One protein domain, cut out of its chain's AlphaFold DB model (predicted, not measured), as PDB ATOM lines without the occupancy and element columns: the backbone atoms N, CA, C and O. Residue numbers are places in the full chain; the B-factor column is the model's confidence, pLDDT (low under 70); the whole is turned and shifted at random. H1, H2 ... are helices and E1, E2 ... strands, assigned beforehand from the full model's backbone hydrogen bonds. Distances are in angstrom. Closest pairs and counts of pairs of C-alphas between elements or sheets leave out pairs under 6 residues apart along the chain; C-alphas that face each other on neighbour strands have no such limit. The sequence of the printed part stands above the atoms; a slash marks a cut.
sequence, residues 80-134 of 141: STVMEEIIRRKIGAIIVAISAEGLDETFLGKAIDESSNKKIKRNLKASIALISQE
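Overview. This is residues 80 to 134 of the 141 residues of the protein "ATP binding protein" of mine drainage metagenome (UniProt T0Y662). A two-stranded antiparallel ribbon, E1 with E2, has two short helices, H1 and H2, side by side over one face, with its other face bare. The long link, residues 100 to 113, runs beside E1 at the edge away from E2. The printed part has 55 residues, with two named helices and two named strands in the order H1, E1, H2, E2; the class is mixed, helices and strands. It is compact, with a radius of gyration of the C-alphas of 10.2 A, and elongated, with spans of 29 by 18 by 16 A.

Arrangement. E1, residues 92 to 99, and E2, residues 127 to 133, are antiparallel neighbours at 153 degrees between their directions. N 94 and O 131 are within hydrogen-bond range at 3.2 A, as are N 133 and O 92 at 2.8 A. E1 bends by 51 degrees at residue 96. H1, residues 80 to 88, has its closest C-alphas to E1 at Ile 86 and Ala 93, 7.4 A apart. H1 and E2 are apart. H1 and H2, residues 114 to 122, touch; their closest C-alphas, those of Met 83 and Asn 117, are 7.0 A apart. Their lines stand at a shallow tilt of 3 degrees, and they run opposite ways. In H1 and H2 every O i to N i+4 pair is within hydrogen-bond range.

Along the chain. E1 is 21.0 A long from first to last C-alpha and E2 19.4 A; H1 is 12.1 A and H2 12.5 A. H1 begins at C-alpha 80, (17.263, 33.523, -3.262). E2 ends at C-alpha 133, (18.371, 32.072, -23.054).

Size, cuts and confidence. The two C-alphas farthest apart, those of Glu 101 and Glu 134, are 29.8 A apart. The printed part has no cut. The link from E1 to H2 is long, with 14 residues; those from H1 to E1 and from H2 to E2 are tight. The mean pLDDT of the printed part is 76.6; residue 101 and residues 122 to 134 are under 70.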
ATOM      1  N   SER A  80      16.308  34.633  -3.317       81.69
ATOM      2  CA  SER A  80      17.263  33.523  -3.262       81.69
ATOM      3  C   SER A  80      16.656  32.212  -3.759       81.69
ATOM      4  O   SER A  80      17.306  31.502  -4.521       81.69
ATOM      5  N   THR A  81      15.412  31.917  -3.383       86.25
ATOM      6  CA  THR A  81      14.684  30.726  -3.831       86.25
ATOM      7  C   THR A  81      14.402  30.786  -5.329       86.25
ATOM      8  O   THR A  81      14.570  29.787  -6.021       86.25
ATOM      9  N   VAL A  82      14.043  31.957  -5.866       85.94
ATOM     10  CA  VAL A  82      13.865  32.126  -7.320       85.94
ATOM     11  C   VAL A  82      15.176  31.847  -8.064       85.94
ATOM     12  O   VAL A  82      15.179  31.134  -9.066       85.94
ATOM     13  N   MET A  83      16.303  32.361  -7.564       84.94
ATOM     14  CA  MET A  83      17.620  32.117  -8.162       84.94
ATOM     15  C   MET A  83      18.040  30.644  -8.079       84.94
ATOM     16  O   MET A  83      18.570  30.103  -9.046       84.94
ATOM     17  N   GLU A  84      17.790  29.985  -6.948       89.31
ATOM     18  CA  GLU A  84      18.026  28.546  -6.785       89.31
ATOM     19  C   GLU A  84      17.187  27.721  -7.763       89.31
ATOM     20  O   GLU A  84      17.711  26.797  -8.380       89.31
ATOM     21  N   GLU A  85      15.917  28.075  -7.968       90.00
ATOM     22  CA  GLU A  85      15.050  27.402  -8.939       90.00
ATOM     23  C   GLU A  85      15.558  27.551 -10.374       90.00
ATOM     24  O   GLU A  85      15.525  26.582 -11.131       90.00
ATOM     25  N   ILE A  86      16.067  28.729 -10.748       89.31
ATOM     26  CA  ILE A  86      16.686  28.962 -12.062       89.31
ATOM     27  C   ILE A  86      17.873  28.014 -12.266       89.31
ATOM     28  O   ILE A  86      17.940  27.328 -13.288       89.31
ATOM     29  N   ILE A  87      18.767  27.923 -11.274       89.88
ATOM     30  CA  ILE A  87      19.939  27.035 -11.311       89.88
ATOM     31  C   ILE A  87      19.494  25.571 -11.381       89.88
ATOM     32  O   ILE A  87      19.932  24.827 -12.259       89.88
ATOM     33  N   ARG A  88      18.584  25.161 -10.491       92.81
ATOM     34  CA  ARG A  88      18.089  23.783 -10.376       92.81
ATOM     35  C   ARG A  88      17.404  23.305 -11.654       92.81
ATOM     36  O   ARG A  88      17.547  22.145 -12.026       92.81
ATOM     37  N   ARG A  89      16.670  24.193 -12.329       90.88
ATOM     38  CA  ARG A  89      15.979  23.914 -13.598       90.88
ATOM     39  C   ARG A  89      16.874  24.078 -14.824       90.88
ATOM     40  O   ARG A  89      16.380  23.922 -15.933       90.88
ATOM     41  N   LYS A  90      18.165  24.384 -14.636       89.56
ATOM     42  CA  LYS A  90      19.145  24.637 -15.705       89.56
ATOM     43  C   LYS A  90      18.724  25.745 -16.678       89.56
ATOM     44  O   LYS A  90      19.126  25.745 -17.839       89.56
ATOM     45  N   ILE A  91      17.938  26.712 -16.208       86.81
ATOM     46  CA  ILE A  91      17.538  27.857 -17.026       86.81
ATOM     47  C   ILE A  91      18.770  28.748 -17.204       86.81
ATOM     48  O   ILE A  91      19.334  29.250 -16.229       86.81
ATOM     49  N   GLY A  92      19.205  28.948 -18.450       85.31
ATOM     50  CA  GLY A  92      20.331  29.821 -18.762       85.31
ATOM     51  C   GLY A  92      19.952  31.279 -18.543       85.31
ATOM     52  O   GLY A  92      19.310  31.868 -19.398       85.31
ATOM     53  N   ALA A  93      20.332  31.877 -17.415       86.62
ATOM     54  CA  ALA A  93      20.037  33.279 -17.117       86.62
ATOM     55  C   ALA A  93      21.319  34.108 -16.990       86.62
ATOM     56  O   ALA A  93      22.301  33.637 -16.416       86.62
ATOM     57  N   ILE A  94      21.293  35.350 -17.478       88.31
ATOM     58  CA  ILE A  94      22.381  36.326 -17.305       88.31
ATOM     59  C   ILE A  94      21.901  37.585 -16.584       88.31
ATOM     60  O   ILE A  94      20.744  37.995 -16.714       88.31
ATOM     61  N   ILE A  95      22.809  38.217 -15.846       85.69
ATOM     62  CA  ILE A  95      22.567  39.482 -15.145       85.69
ATOM     63  C   ILE A  95      22.682  40.631 -16.147       85.69
ATOM     64  O   ILE A  95      23.753  40.863 -16.705       85.69
ATOM     65  N   VAL A  96      21.596  41.379 -16.359       83.50
ATOM     66  CA  VAL A  96      21.580  42.491 -17.335       83.50
ATOM     67  C   VAL A  96      21.440  43.872 -16.712       83.50
ATOM     68  O   VAL A  96      21.639  44.877 -17.390       83.50
ATOM     69  N   ALA A  97      21.105  43.928 -15.427       81.56
ATOM     70  CA  ALA A  97      21.055  45.157 -14.657       81.56
ATOM     71  C   ALA A  97      21.356  44.862 -13.188       81.56
ATOM     72  O   ALA A  97      21.011  43.794 -12.673       81.56
ATOM     73  N   ILE A  98      21.961  45.842 -12.523       80.06
ATOM     74  CA  ILE A  98      22.241  45.836 -11.090       80.06
ATOM     75  C   ILE A  98      21.710  47.136 -10.488       80.06
ATOM     76  O   ILE A  98      21.895  48.217 -11.042       80.06
ATOM     77  N   SER A  99      21.018  47.034  -9.360       73.25
ATOM     78  CA  SER A  99      20.588  48.194  -8.576       73.25
ATOM     79  C   SER A  99      20.591  47.797  -7.107       73.25
ATOM     80  O   SER A  99      19.567  47.426  -6.535       73.25
ATOM     81  N   ALA A 100      21.799  47.719  -6.551       73.88
ATOM     82  CA  ALA A 100      22.050  47.132  -5.246       73.88
ATOM     83  C   ALA A 100      23.370  47.636  -4.679       73.88
ATOM     84  O   ALA A 100      24.400  47.579  -5.351       73.88
ATOM     85  N   GLU A 101      23.355  48.068  -3.427       68.88
ATOM     86  CA  GLU A 101      24.587  48.352  -2.702       68.88
ATOM     87  C   GLU A 101      25.368  47.044  -2.489       68.88
ATOM     88  O   GLU A 101      24.800  46.032  -2.076       68.88
ATOM     89  N   GLY A 102      26.659  47.041  -2.822       75.94
ATOM     90  CA  GLY A 102      27.512  45.849  -2.752       75.94
ATOM     91  C   GLY A 102      27.539  44.983  -4.019       75.94
ATOM     92  O   GLY A 102      28.276  43.999  -4.048       75.94
ATOM     93  N   LEU A 103      26.792  45.332  -5.074       80.25
ATOM     94  CA  LEU A 103      26.995  44.775  -6.416       80.25
ATOM     95  C   LEU A 103      27.579  45.841  -7.342       80.25
ATOM     96  O   LEU A 103      27.129  46.984  -7.347       80.25
ATOM     97  N   ASP A 104      28.566  45.448  -8.139       84.12
ATOM     98  CA  ASP A 104      29.242  46.308  -9.106       84.12
ATOM     99  C   ASP A 104      29.070  45.785 -10.539       84.12
ATOM    100  O   ASP A 104      28.513  44.711 -10.792       84.12
ATOM    101  N   GLU A 105      29.555  46.565 -11.502       85.06
ATOM    102  CA  GLU A 105      29.485  46.258 -12.932       85.06
ATOM    103  C   GLU A 105      30.115  44.911 -13.306       85.06
ATOM    104  O   GLU A 105      29.763  44.341 -14.338       85.06
ATOM    105  N   THR A 106      30.968  44.334 -12.450       88.25
ATOM    106  CA  THR A 106      31.583  43.030 -12.715       88.25
ATOM    107  C   THR A 106      30.560  41.898 -12.737       88.25
ATOM    108  O   THR A 106      30.887  40.798 -13.186       88.25
ATOM    109  N   PHE A 107      29.341  42.114 -12.238       85.56
ATOM    110  CA  PHE A 107      28.252  41.143 -12.309       85.56
ATOM    111  C   PHE A 107      27.510  41.168 -13.646       85.56
ATOM    112  O   PHE A 107      26.900  40.162 -14.001       85.56
ATOM    113  N   LEU A 108      27.563  42.268 -14.400       87.31
ATOM    114  CA  LEU A 108      26.853  42.386 -15.673       87.31
ATOM    115  C   LEU A 108      27.385  41.368 -16.693       87.31
ATOM    116  O   LEU A 108      28.586  41.130 -16.800       87.31
ATOM    117  N   GLY A 109      26.472  40.727 -17.420       86.06
ATOM    118  CA  GLY A 109      26.779  39.684 -18.402       86.06
ATOM    119  C   GLY A 109      27.172  38.329 -17.805       86.06
ATOM    120  O   GLY A 109      27.289  37.358 -18.549       86.06
ATOM    121  N   LYS A 110      27.346  38.214 -16.480       89.38
ATOM    122  CA  LYS A 110      27.620  36.919 -15.842       89.38
ATOM    123  C   LYS A 110      26.368  36.055 -15.791       89.38
ATOM    124  O   LYS A 110      25.261  36.545 -15.557       89.38
ATOM    125  N   ALA A 111      26.576  34.754 -15.959       88.94
ATOM    126  CA  ALA A 111      25.536  33.759 -15.777       88.94
ATOM    127  C   ALA A 111      25.110  33.649 -14.305       88.94
ATOM    128  O   ALA A 111      25.913  33.840 -13.381       88.94
ATOM    129  N   ILE A 112      23.847  33.291 -14.087       87.06
ATOM    130  CA  ILE A 112      23.394  32.791 -12.794       87.06
ATOM    131  C   ILE A 112      23.854  31.345 -12.650       87.06
ATOM    132  O   ILE A 112      23.425  30.458 -13.382       87.06
ATOM    133  N   ASP A 113      24.717  31.131 -11.668       88.88
ATOM    134  CA  ASP A 113      25.214  29.838 -11.231       88.88
ATOM    135  C   ASP A 113      25.407  29.860  -9.707       88.88
ATOM    136  O   ASP A 113      25.162  30.868  -9.038       88.88
ATOM    137  N   GLU A 114      25.848  28.744  -9.135       87.94
ATOM    138  CA  GLU A 114      26.091  28.645  -7.691       87.94
ATOM    139  C   GLU A 114      27.108  29.677  -7.175       87.94
ATOM    140  O   GLU A 114      26.986  30.196  -6.061       87.94
ATOM    141  N   SER A 115      28.110  30.023  -7.987       86.94
ATOM    142  CA  SER A 115      29.156  30.977  -7.616       86.94
ATOM    143  C   SER A 115      28.609  32.401  -7.560       86.94
ATOM    144  O   SER A 115      28.838  33.121  -6.580       86.94
ATOM    145  N   SER A 116      27.860  32.814  -8.582       84.19
ATOM    146  CA  SER A 116      27.254  34.140  -8.648       84.19
ATOM    147  C   SER A 116      26.118  34.278  -7.628       84.19
ATOM    148  O   SER A 116      26.096  35.275  -6.902       84.19
ATOM    149  N   ASN A 117      25.285  33.247  -7.433       83.31
ATOM    150  CA  ASN A 117      24.254  33.207  -6.389       83.31
ATOM    151  C   ASN A 117      24.848  33.374  -4.982       83.31
ATOM    152  O   ASN A 117      24.388  34.206  -4.199       83.31
ATOM    153  N   LYS A 118      25.938  32.663  -4.662       84.50
ATOM    154  CA  LYS A 118      26.620  32.798  -3.363       84.50
ATOM    155  C   LYS A 118      27.156  34.210  -3.116       84.50
ATOM    156  O   LYS A 118      27.121  34.684  -1.980       84.50
ATOM    157  N   LYS A 119      27.657  34.887  -4.154       81.50
ATOM    158  CA  LYS A 119      28.131  36.279  -4.059       81.50
ATOM    159  C   LYS A 119      26.971  37.251  -3.852       81.50
ATOM    160  O   LYS A 119      27.057  38.110  -2.984       81.50
ATOM    161  N   ILE A 120      25.874  37.064  -4.578       79.94
ATOM    162  CA  ILE A 120      24.677  37.907  -4.477       79.94
ATOM    163  C   ILE A 120      24.022  37.772  -3.097       79.94
ATOM    164  O   ILE A 120      23.736  38.783  -2.460       79.94
ATOM    165  N   LYS A 121      23.883  36.544  -2.575       77.06
ATOM    166  CA  LYS A 121      23.349  36.285  -1.225       77.06
ATOM    167  C   LYS A 121      24.116  37.006  -0.118       77.06
ATOM    168  O   LYS A 121      23.521  37.375   0.887       77.06
ATOM    169  N   ARG A 122      25.425  37.214  -0.285       69.88
ATOM    170  CA  ARG A 122      26.245  37.949   0.693       69.88
ATOM    171  C   ARG A 122      25.966  39.453   0.706       69.88
ATOM    172  O   ARG A 122      26.206  40.076   1.731       69.88
ATOM    173  N   ASN A 123      25.425  40.007  -0.380       61.53
ATOM    174  CA  ASN A 123      25.232  41.449  -0.560       61.53
ATOM    175  C   ASN A 123      23.766  41.915  -0.381       61.53
ATOM    176  O   ASN A 123      23.457  43.062  -0.670       61.53
ATOM    177  N   LEU A 124      22.887  41.038   0.127       52.75
ATOM    178  CA  LEU A 124      21.600  41.238   0.841       52.75
ATOM    179  C   LEU A 124      20.559  42.305   0.410       52.75
ATOM    180  O   LEU A 124      19.500  42.364   1.030       52.75
ATOM    181  N   LYS A 125      20.755  43.101  -0.644       49.12
ATOM    182  CA  LYS A 125      19.748  44.051  -1.162       49.12
ATOM    183  C   LYS A 125      19.780  44.139  -2.688       49.12
ATOM    184  O   LYS A 125      19.916  45.223  -3.248       49.12
ATOM    185  N   ALA A 126      19.688  42.998  -3.371       46.09
ATOM    186  CA  ALA A 126      19.841  42.940  -4.821       46.09
ATOM    187  C   ALA A 126      18.511  42.875  -5.579       46.09
ATOM    188  O   ALA A 126      17.767  41.910  -5.469       46.09
ATOM    189  N   SER A 127      18.239  43.871  -6.426       49.66
ATOM    190  CA  SER A 127      17.276  43.717  -7.524       49.66
ATOM    191  C   SER A 127      18.044  43.342  -8.790       49.66
ATOM    192  O   SER A 127      18.893  44.112  -9.239       49.66
ATOM    193  N   ILE A 128      17.769  42.158  -9.342       54.84
ATOM    194  CA  ILE A 128      18.428  41.641 -10.545       54.84
ATOM    195  C   ILE A 128      17.376  41.427 -11.626       54.84
ATOM    196  O   ILE A 128      16.376  40.746 -11.401       54.84
ATOM    197  N   ALA A 129      17.620  42.002 -12.799       56.00
ATOM    198  CA  ALA A 129      16.860  41.693 -13.999       56.00
ATOM    199  C   ALA A 129      17.568  40.594 -14.790       56.00
ATOM    200  O   ALA A 129      18.795  40.614 -14.926       56.00
ATOM    201  N   LEU A 130      16.779  39.653 -15.307       54.91
ATOM    202  CA  LEU A 130      17.270  38.459 -15.977       54.91
ATOM    203  C   LEU A 130      16.702  38.349 -17.376       54.91
ATOM    204  O   LEU A 130      15.532  38.643 -17.611       54.91
ATOM    205  N   ILE A 131      17.547  37.873 -18.278       48.44
ATOM    206  CA  ILE A 131      17.123  37.334 -19.563       48.44
ATOM    207  C   ILE A 131      17.480  35.864 -19.537       48.44
ATOM    208  O   ILE A 131      18.638  35.519 -19.289       48.44
ATOM    209  N   SER A 132      16.482  35.021 -19.773       43.19
ATOM    210  CA  SER A 132      16.703  33.609 -20.028       43.19
ATOM    211  C   SER A 132      17.038  33.410 -21.502       43.19
ATOM    212  O   SER A 132      16.273  33.836 -22.365       43.19
ATOM    213  N   GLN A 133      18.152  32.749 -21.785       34.34
ATOM    214  CA  GLN A 133      18.371  32.072 -23.054       34.34
ATOM    215  C   GLN A 133      18.308  30.569 -22.818       34.34
ATOM    216  O   GLN A 133      18.740  30.061 -21.778       34.34
ATOM    217  N   GLU A 134      17.745  29.858 -23.783       34.94
ATOM    218  CA  GLU A 134      17.808  28.409 -23.800       34.94
ATOM    219  C   GLU A 134      19.273  28.010 -24.010       34.94
ATOM    220  O   GLU A 134      19.932  28.472 -24.942       34.94
TER     221      GLU A 134